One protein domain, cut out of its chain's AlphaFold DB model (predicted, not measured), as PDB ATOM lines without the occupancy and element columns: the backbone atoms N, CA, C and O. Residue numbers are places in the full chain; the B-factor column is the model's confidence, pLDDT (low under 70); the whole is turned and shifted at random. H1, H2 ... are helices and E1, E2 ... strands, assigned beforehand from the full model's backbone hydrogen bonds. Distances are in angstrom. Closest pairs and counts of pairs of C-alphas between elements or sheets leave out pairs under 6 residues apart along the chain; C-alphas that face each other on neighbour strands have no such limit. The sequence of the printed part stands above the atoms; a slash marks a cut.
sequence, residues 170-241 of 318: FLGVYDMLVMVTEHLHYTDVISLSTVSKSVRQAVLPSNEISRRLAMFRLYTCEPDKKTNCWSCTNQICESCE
ATOM      1  N   PHE A 170     195.929 185.964  95.015       96.25
ATOM      2  CA  PHE A 170     196.529 187.298  95.015       96.25
ATOM      3  C   PHE A 170     195.596 188.355  94.401       96.25
ATOM      4  O   PHE A 170     195.309 189.369  95.033       96.25
ATOM      5  N   LEU A 171     195.044 188.080  93.215       95.75
ATOM      6  CA  LEU A 171     194.096 188.966  92.523       95.75
ATOM      7  C   LEU A 171     192.710 189.013  93.185       95.75
ATOM      8  O   LEU A 171     191.899 189.880  92.866       95.75
ATOM      9  N   GLY A 172     192.412 188.071  94.083       93.06
ATOM     10  CA  GLY A 172     191.175 188.060  94.860       93.06
ATOM     11  C   GLY A 172     191.101 189.215  95.858       93.06
ATOM     12  O   GLY A 172     190.002 189.644  96.213       93.06
ATOM     13  N   VAL A 173     192.253 189.752  96.274       94.12
ATOM     14  CA  VAL A 173     192.333 190.962  97.097       94.12
ATOM     15  C   VAL A 173     192.102 192.177  96.202       94.12
ATOM     16  O   VAL A 173     192.887 192.456  95.299       94.12
ATOM     17  N   TYR A 174     191.013 192.904  96.454       92.44
ATOM     18  CA  TYR A 174     190.568 193.992  95.582       92.44
ATOM     19  C   TYR A 174     191.621 195.093  95.407       92.44
ATOM     20  O   TYR A 174     191.879 195.498  94.279       92.44
ATOM     21  N   ASP A 175     192.278 195.516  96.486       94.38
ATOM     22  CA  ASP A 175     193.292 196.577  96.424       94.38
ATOM     23  C   ASP A 175     194.515 196.144  95.606       94.38
ATOM     24  O   ASP A 175     195.034 196.913  94.801       94.38
ATOM     25  N   MET A 176     194.928 194.877  95.735       95.19
ATOM     26  CA  MET A 176     196.000 194.300  94.914       95.19
ATOM     27  C   MET A 176     195.615 194.288  93.440       95.19
ATOM     28  O   MET A 176     196.415 194.655  92.585       95.19
ATOM     29  N   LEU A 177     194.377 193.895  93.137       95.81
ATOM     30  CA  LEU A 177     193.873 193.908  91.774       95.81
ATOM     31  C   LEU A 177     193.866 195.323  91.190       95.81
ATOM     32  O   LEU A 177     194.315 195.488  90.061       95.81
ATOM     33  N   VAL A 178     193.400 196.325  91.942       95.62
ATOM     34  CA  VAL A 178     193.394 197.728  91.494       95.62
ATOM     35  C   VAL A 178     194.817 198.204  91.203       95.62
ATOM     36  O   VAL A 178     195.065 198.649  90.082       95.62
ATOM     37  N   MET A 179     195.762 197.995  92.129       95.62
ATOM     38  CA  MET A 179     197.178 198.347  91.932       95.62
ATOM     39  C   MET A 179     197.780 197.686  90.687       95.62
ATOM     40  O   MET A 179     198.496 198.323  89.922       95.62
ATOM     41  N   VAL A 180     197.473 196.408  90.442       96.38
ATOM     42  CA  VAL A 180     197.930 195.722  89.224       96.38
ATOM     43  C   VAL A 180     197.285 196.341  87.983       96.38
ATOM     44  O   VAL A 180     197.967 196.548  86.984       96.38
ATOM     45  N   THR A 181     195.987 196.655  88.026       95.94
ATOM     46  CA  THR A 181     195.275 197.198  86.860       95.94
ATOM     47  C   THR A 181     195.697 198.609  86.463       95.94
ATOM     48  O   THR A 181     195.556 198.944  85.290       95.94
ATOM     49  N   GLU A 182     196.258 199.406  87.375       95.56
ATOM     50  CA  GLU A 182     196.823 200.731  87.057       95.56
ATOM     51  C   GLU A 182     198.001 200.654  86.076       95.56
ATOM     52  O   GLU A 182     198.259 201.589  85.320       95.56
ATOM     53  N   HIS A 183     198.687 199.512  86.042       94.69
ATOM     54  CA  HIS A 183     199.816 199.256  85.151       94.69
ATOM     55  C   HIS A 183     199.452 198.393  83.937       94.69
ATOM     56  O   HIS A 183     200.341 197.959  83.207       94.69
ATOM     57  N   LEU A 184     198.161 198.124  83.718       95.00
ATOM     58  CA  LEU A 184     197.675 197.295  82.620       95.00
ATOM     59  C   LEU A 184     196.793 198.089  81.660       95.00
ATOM     60  O   LEU A 184     196.090 199.035  82.038       95.00
ATOM     61  N   HIS A 185     196.757 197.647  80.406       94.06
ATOM     62  CA  HIS A 185     195.732 198.095  79.479       94.06
ATOM     63  C   HIS A 185     194.417 197.355  79.730       94.06
ATOM     64  O   HIS A 185     194.383 196.223  80.218       94.06
ATOM     65  N   TYR A 186     193.300 197.986  79.365       94.38
ATOM     66  CA  TYR A 186     191.974 197.387  79.530       94.38
ATOM     67  C   TYR A 186     191.884 196.000  78.868       94.38
ATOM     68  O   TYR A 186     191.325 195.061  79.436       94.38
ATOM     69  N   THR A 187     192.490 195.847  77.688       91.25
ATOM     70  CA  THR A 187     192.588 194.581  76.947       91.25
ATOM     71  C   THR A 187     193.339 193.496  77.711       91.25
ATOM     72  O   THR A 187     192.956 192.327  77.633       91.25
ATOM     73  N   ASP A 188     194.356 193.866  78.485       94.62
ATOM     74  CA  ASP A 188     195.156 192.924  79.267       94.62
ATOM     75  C   ASP A 188     194.345 192.391  80.439       94.62
ATOM     76  O   ASP A 188     194.375 191.196  80.712       94.62
ATOM     77  N   VAL A 189     193.531 193.239  81.077       95.56
ATOM     78  CA  VAL A 189     192.616 192.816  82.150       95.56
ATOM     79  C   VAL A 189     191.543 191.860  81.620       95.56
ATOM     80  O   VAL A 189     191.232 190.847  82.257       95.56
ATOM     81  N   ILE A 190     190.999 192.130  80.427       93.81
ATOM     82  CA  ILE A 190     190.070 191.200  79.772       93.81
ATOM     83  C   ILE A 190     190.775 189.879  79.451       93.81
ATOM     84  O   ILE A 190     190.242 188.818  79.777       93.81
ATOM     85  N   SER A 191     191.984 189.926  78.895       94.00
ATOM     86  CA  SER A 191     192.776 188.733  78.572       94.00
ATOM     87  C   SER A 191     193.130 187.932  79.829       94.00
ATOM     88  O   SER A 191     192.959 186.713  79.847       94.00
ATOM     89  N   LEU A 192     193.488 188.606  80.924       95.31
ATOM     90  CA  LEU A 192     193.751 188.013  82.236       95.31
ATOM     91  C   LEU A 192     192.538 187.225  82.744       95.31
ATOM     92  O   LEU A 192     192.683 186.109  83.243       95.31
ATOM     93  N   SER A 193     191.327 187.747  82.539       94.94
ATOM     94  CA  SER A 193     190.091 187.045  82.906       94.94
ATOM     95  C   SER A 193     189.835 185.768  82.090       94.94
ATOM     96  O   SER A 193     189.009 184.949  82.483       94.94
ATOM     97  N   THR A 194     190.529 185.565  80.968       93.69
ATOM     98  CA  THR A 194     190.404 184.347  80.148       93.69
ATOM     99  C   THR A 194     191.440 183.274  80.481       93.69
ATOM    100  O   THR A 194     191.278 182.135  80.051       93.69
ATOM    101  N   VAL A 195     192.455 183.598  81.294       94.06
ATOM    102  CA  VAL A 195     193.576 182.694  81.620       94.06
ATOM    103  C   VAL A 195     193.113 181.432  82.349       94.06
ATOM    104  O   VAL A 195     193.586 180.336  82.061       94.06
ATOM    105  N   SER A 196     192.188 181.556  83.303       94.56
ATOM    106  CA  SER A 196     191.599 180.404  83.995       94.56
ATOM    107  C   SER A 196     190.240 180.746  84.601       94.56
ATOM    108  O   SER A 196     189.932 181.913  84.843       94.56
ATOM    109  N   LYS A 197     189.427 179.728  84.918       91.75
ATOM    110  CA  LYS A 197     188.134 179.920  85.604       91.75
ATOM    111  C   LYS A 197     188.304 180.615  86.970       91.75
ATOM    112  O   LYS A 197     187.506 181.484  87.312       91.75
ATOM    113  N   SER A 198     189.348 180.266  87.729       93.31
ATOM    114  CA  SER A 198     189.627 180.847  89.051       93.31
ATOM    115  C   SER A 198     190.085 182.303  88.963       93.31
ATOM    116  O   SER A 198     189.596 183.139  89.721       93.31
ATOM    117  N   VAL A 199     190.952 182.636  88.000       95.12
ATOM    118  CA  VAL A 199     191.384 184.020  87.748       95.12
ATOM    119  C   VAL A 199     190.224 184.849  87.206       95.12
ATOM    120  O   VAL A 199     190.002 185.960  87.677       95.12
ATOM    121  N   ARG A 200     189.414 184.296  86.292       94.94
ATOM    122  CA  ARG A 200     188.195 184.951  85.804       94.94
ATOM    123  C   ARG A 200     187.298 185.377  86.949       94.94
ATOM    124  O   ARG A 200     186.837 186.508  86.964       94.94
ATOM    125  N   GLN A 201     187.062 184.480  87.898       92.75
ATOM    126  CA  GLN A 201     186.188 184.758  89.026       92.75
ATOM    127  C   GLN A 201     186.817 185.753  90.011       92.75
ATOM    128  O   GLN A 201     186.100 186.582  90.566       92.75
ATOM    129  N   ALA A 202     188.140 185.713  90.193       94.56
ATOM    130  CA  ALA A 202     188.863 186.685  91.008       94.56
ATOM    131  C   ALA A 202     188.850 188.094  90.392       94.56
ATOM    132  O   ALA A 202     188.732 189.067  91.131       94.56
ATOM    133  N   VAL A 203     188.927 188.214  89.060       96.19
ATOM    134  CA  VAL A 203     189.021 189.491  88.324       96.19
ATOM    135  C   VAL A 203     187.645 190.040  87.922       96.19
ATOM    136  O   VAL A 203     187.393 191.227  88.113       96.19
ATOM    137  N   LEU A 204     186.736 189.201  87.416       95.62
ATOM    138  CA  LEU A 204     185.390 189.528  86.915       95.62
ATOM    139  C   LEU A 204     184.337 188.535  87.458       95.62
ATOM    140  O   LEU A 204     183.844 187.678  86.715       95.62
ATOM    141  N   PRO A 205     183.956 188.638  88.742       94.19
ATOM    142  CA  PRO A 205     182.969 187.747  89.330       94.19
ATOM    143  C   PRO A 205     181.576 187.999  88.736       94.19
ATOM    144  O   PRO A 205     181.159 189.147  88.565       94.19
ATOM    145  N   SER A 206     180.833 186.923  88.453       90.88
ATOM    146  CA  SER A 206     179.547 186.970  87.731       90.88
ATOM    147  C   SER A 206     178.485 187.902  88.327       90.88
ATOM    148  O   SER A 206     177.653 188.426  87.592       90.88
ATOM    149  N   ASN A 207     178.502 188.123  89.641       90.12
ATOM    150  CA  ASN A 207     177.561 188.997  90.346       90.12
ATOM    151  C   ASN A 207     177.914 190.494  90.254       90.12
ATOM    152  O   ASN A 207     177.042 191.323  90.498       90.12
ATOM    153  N   GLU A 208     179.155 190.852  89.905       92.81
ATOM    154  CA  GLU A 208     179.632 192.247  89.903       92.81
ATOM    155  C   GLU A 208     180.315 192.662  88.593       92.81
ATOM    156  O   GLU A 208     181.026 193.669  88.561       92.81
ATOM    157  N   ILE A 209     180.092 191.921  87.501       93.06
ATOM    158  CA  ILE A 209     180.735 192.169  86.199       93.06
ATOM    159  C   ILE A 209     180.631 193.647  85.807       93.06
ATOM    160  O   ILE A 209     181.646 194.283  85.538       93.06
ATOM    161  N   SER A 210     179.431 194.231  85.830       92.44
ATOM    162  CA  SER A 210     179.216 195.616  85.390       92.44
ATOM    163  C   SER A 210     179.990 196.639  86.229       92.44
ATOM    164  O   SER A 210     180.608 197.546  85.674       92.44
ATOM    165  N   ARG A 211     180.002 196.473  87.560       94.38
ATOM    166  CA  ARG A 211     180.724 197.361  88.485       94.38
ATOM    167  C   ARG A 211     182.233 197.255  88.273       94.38
ATOM    168  O   ARG A 211     182.916 198.277  88.235       94.38
ATOM    169  N   ARG A 212     182.754 196.036  88.103       94.56
ATOM    170  CA  ARG A 212     184.185 195.818  87.869       94.56
ATOM    171  C   ARG A 212     184.646 196.320  86.509       94.56
ATOM    172  O   ARG A 212     185.690 196.951  86.440       94.56
ATOM    173  N   LEU A 213     183.853 196.136  85.455       94.31
ATOM    174  CA  LEU A 213     184.171 196.693  84.137       94.31
ATOM    175  C   LEU A 213     184.228 198.226  84.161       94.31
ATOM    176  O   LEU A 213     185.123 198.805  83.551       94.31
ATOM    177  N   ALA A 214     183.316 198.888  84.884       93.69
ATOM    178  CA  ALA A 214     183.368 200.339  85.063       93.69
ATOM    179  C   ALA A 214     184.643 200.781  85.803       93.69
ATOM    180  O   ALA A 214     185.292 201.737  85.387       93.69
ATOM    181  N   MET A 215     185.034 200.044  86.847       95.25
ATOM    182  CA  MET A 215     186.275 200.293  87.578       95.25
ATOM    183  C   MET A 215     187.509 200.103  86.689       95.25
ATOM    184  O   MET A 215     188.349 200.992  86.618       95.25
ATOM    185  N   PHE A 216     187.599 199.002  85.945       95.69
ATOM    186  CA  PHE A 216     188.754 198.765  85.083       95.69
ATOM    187  C   PHE A 216     188.897 199.840  84.011       95.69
ATOM    188  O   PHE A 216     190.009 200.274  83.751       95.69
ATOM    189  N   ARG A 217     187.804 200.353  83.438       93.62
ATOM    190  CA  ARG A 217     187.874 201.501  82.509       93.62
ATOM    191  C   ARG A 217     188.474 202.748  83.170       93.62
ATOM    192  O   ARG A 217     189.249 203.474  82.546       93.62
ATOM    193  N   LEU A 218     188.158 202.968  84.446       94.25
ATOM    194  CA  LEU A 218     188.683 204.092  85.214       94.25
ATOM    195  C   LEU A 218     190.195 203.966  85.457       94.25
ATOM    196  O   LEU A 218     190.915 204.911  85.145       94.25
ATOM    197  N   TYR A 219     190.666 202.810  85.936       95.25
ATOM    198  CA  TYR A 219     192.057 202.630  86.384       95.25
ATOM    199  C   TYR A 219     193.029 202.120  85.312       95.25
ATOM    200  O   TYR A 219     194.225 202.331  85.443       95.25
ATOM    201  N   THR A 220     192.553 201.492  84.236       94.81
ATOM    202  CA  THR A 220     193.427 201.051  83.132       94.81
ATOM    203  C   THR A 220     193.661 202.166  82.124       94.81
ATOM    204  O   THR A 220     192.762 202.982  81.886       94.81
ATOM    205  N   CYS A 221     194.822 202.135  81.464       92.75
ATOM    206  CA  CYS A 221     195.281 203.123  80.477       92.75
ATOM    207  C   CYS A 221     195.428 204.562  81.021       92.75
ATOM    208  O   CYS A 221     194.743 204.981  81.953       92.75
ATOM    209  N   GLU A 222     196.271 205.369  80.371       90.94
ATOM    210  CA  GLU A 222     196.416 206.795  80.701       90.94
ATOM    211  C   GLU A 222     195.098 207.553  80.456       90.94
ATOM    212  O   GLU A 222     194.531 207.417  79.370       90.94
ATOM    213  N   PRO A 223     194.595 208.346  81.422       87.12
ATOM    214  CA  PRO A 223     193.267 208.967  81.364       87.12
ATOM    215  C   PRO A 223     193.051 209.846  80.126       87.12
ATOM    216  O   PRO A 223     191.978 209.788  79.527       87.12
ATOM    217  N   ASP A 224     194.079 210.578  79.702       90.94
ATOM    218  CA  ASP A 224     193.978 211.565  78.621       90.94
ATOM    219  C   ASP A 224     194.056 210.956  77.214       90.94
ATOM    220  O   ASP A 224     193.797 211.637  76.223       90.94
ATOM    221  N   LYS A 225     194.385 209.663  77.110       91.75
ATOM    222  CA  LYS A 225     194.564 208.953  75.830       91.75
ATOM    223  C   LYS A 225     193.507 207.876  75.588       91.75
ATOM    224  O   LYS A 225     193.707 206.986  74.764       91.75
ATOM    225  N   LYS A 226     192.391 207.911  76.324       92.31
ATOM    226  CA  LYS A 226     191.317 206.910  76.232       92.31
ATOM    227  C   LYS A 226     190.362 207.244  75.092       92.31
ATOM    228  O   LYS A 226     189.733 208.299  75.085       92.31
ATOM    229  N   THR A 227     190.173 206.304  74.177       91.88
ATOM    230  CA  THR A 227     189.105 206.341  73.172       91.88
ATOM    231  C   THR A 227     188.300 205.042  73.225       91.88
ATOM    232  O   THR A 227     188.695 204.064  73.858       91.88
ATOM    233  N   ASN A 228     187.113 205.025  72.619       88.44
ATOM    234  CA  ASN A 228     186.302 203.812  72.533       88.44
ATOM    235  C   ASN A 228     186.502 203.156  71.168       88.44
ATOM    236  O   ASN A 228     186.437 203.825  70.137       88.44
ATOM    237  N   CYS A 229     186.660 201.835  71.153       83.44
ATOM    238  CA  CYS A 229     186.651 201.064  69.922       83.44
ATOM    239  C   CYS A 229     185.293 201.218  69.222       83.44
ATOM    240  O   CYS A 229     184.242 200.942  69.811       83.44
ATOM    241  N   TRP A 230     185.329 201.596  67.943       81.75
ATOM    242  CA  TRP A 230     184.145 201.802  67.104       81.75
ATOM    243  C   TRP A 230     183.291 200.536  66.926       81.75
ATOM    244  O   TRP A 230     182.104 200.636  66.629       81.75
ATOM    245  N   SER A 231     183.881 199.349  67.111       81.12
ATOM    246  CA  SER A 231     183.206 198.064  66.910       81.12
ATOM    247  C   SER A 231     182.620 197.480  68.201       81.12
ATOM    248  O   SER A 231     181.452 197.097  68.228       81.12
ATOM    249  N   CYS A 232     183.404 197.408  69.286       78.81
ATOM    250  CA  CYS A 232     183.036 196.641  70.484       78.81
ATOM    251  C   CYS A 232     182.842 197.478  71.758       78.81
ATOM    252  O   CYS A 232     182.622 196.906  72.824       78.81
ATOM    253  N   THR A 233     182.891 198.816  71.682       80.06
ATOM    254  CA  THR A 233     182.753 199.752  72.827       80.06
ATOM    255  C   THR A 233     183.773 199.560  73.958       80.06
ATOM    256  O   THR A 233     183.637 200.146  75.032       80.06
ATOM    257  N   ASN A 234     184.801 198.736  73.743       85.69
ATOM    258  CA  ASN A 234     185.910 198.603  74.675       85.69
ATOM    259  C   ASN A 234     186.763 199.869  74.651       85.69
ATOM    260  O   ASN A 234     186.948 200.475  73.597       85.69
ATOM    261  N   GLN A 235     187.299 200.233  75.811       88.00
ATOM    262  CA  GLN A 235     188.260 201.319  75.917       88.00
ATOM    263  C   GLN A 235     189.588 200.875  75.307       88.00
ATOM    264  O   GLN A 235     190.088 199.792  75.622       88.00
ATOM    265  N   ILE A 236     190.144 201.720  74.454       88.44
ATOM    266  CA  ILE A 236     191.460 201.569  73.846       88.44
ATOM    267  C   ILE A 236     192.278 202.827  74.133       88.44
ATOM    268  O   ILE A 236     191.744 203.902  74.403       88.44
ATOM    269  N   CYS A 237     193.585 202.654  74.139       90.81
ATOM    270  CA  CYS A 237     194.569 203.711  74.265       90.81
ATOM    271  C   CYS A 237     195.427 203.751  72.998       90.81
ATOM    272  O   CYS A 237     195.437 202.773  72.256       90.81
ATOM    273  N   GLU A 238     196.175 204.826  72.769       87.38
ATOM    274  CA  GLU A 238     197.063 204.940  71.598       87.38
ATOM    275  C   GLU A 238     198.072 203.776  71.512       87.38
ATOM    276  O   GLU A 238     198.274 203.208  70.448       87.38
ATOM    277  N   SER A 239     198.627 203.317  72.641       83.25
ATOM    278  CA  SER A 239     199.517 202.143  72.664       83.25
ATOM    279  C   SER A 239     198.791 200.800  72.520       83.25
ATOM    280  O   SER A 239     199.424 199.777  72.276       83.25
ATOM    281  N   CYS A 240     197.470 200.793  72.691       81.19
ATOM    282  CA  CYS A 240     196.607 199.630  72.520       81.19
ATOM    283  C   CYS A 240     196.130 199.494  71.064       81.19
ATOM    284  O   CYS A 240     195.495 198.494  70.717       81.19
ATOM    285  N   GLU A 241     196.348 200.522  70.238       80.00
ATOM    286  CA  GLU A 241     195.981 200.518  68.832       80.00
ATOM    287  C   GLU A 241     196.929 199.583  68.087       80.00
ATOM    288  O   GLU A 241     198.102 199.868  67.864       80.00
TER     289      GLU A 241
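AT A GLANCE: This is residues 170 to 241 of the 318 residues of an uncharacterized protein of Alternaria alternata (UniProt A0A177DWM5). A small hairpin of two short strands, E1 and E2, caps one end of a cluster of four short helices; H3 is at the opposite end, and H2 and H4 have their centres nearest the middle of the whole. H2 and H3 make a helical hairpin, while H1 and H4 come together near their last residues, at Glu 182 and Tyr 219. The printed part has 72 residues with four named helices and two named strands, in the order H1, H2, H3, H4, E1, E2; the sheet, E1 - E2, is antiparallel and the class is mostly helix. The whole is compact, with a radius of gyration of the C-alphas of 11.9 A, and its rounded outline spans 30 by 24 by 20 A.

IN THESE COORDINATES: Strand E1 is residues 226 to 228, with C-alpha 226 at (191.317, 206.910, 76.232), and strand E2 is residues 235 to 237, ending with C-alpha 237 at (194.569, 203.711, 74.265). The longest helix, H4, is residues 209 to 219 and measures 15.4 A from first to last C-alpha. H1, residues 174 to 182, measures 12.5 A and begins with C-alpha 174 at (190.568, 193.992, 95.582). H2 is residues 186 to 192, 9.9 A long, and H3 is residues 197 to 203, 10.0 A long.

HOW THE PARTS SIT: E1 and E2 form an antiparallel hairpin, their directions at 133 degrees; N 227 and O 236, at 2.9 A, and N 236 and O 227, at 2.8 A, are within hydrogen-bond range. The closest C-alphas of E2 and H2 are those of Gln 235 and Tyr 186, 6.5 A apart. H2 and H4 only just touch, with 3 pairs of C-alphas within 8 A, the closest being those of Tyr 186 and Arg 217 at 6.5 A; they run opposite ways at a steep tilt of 55 degrees. H4 touches H1, closest at the C-alphas of Tyr 219 and Glu 182, 5.2 A apart, the same way at a steep tilt of 48 degrees. H2 and H3, a helical hairpin, touch with the C-alphas of Leu 192 and Val 199 closest at 7.2 A; they run opposite ways at a shallow tilt of 33 degrees, only just short of steep. H3 is apart from E1 and E2. In H1, H2, H3 and H4 every O i to N i+4 pair is within hydrogen-bond range.

THE WHOLE: The two C-alphas farthest apart are those of Phe 170 and Trp 230, at 33.8 A. The printed part has no cut, and no link is long. The mean pLDDT of the printed part is 92.0, and no printed residue is under 70.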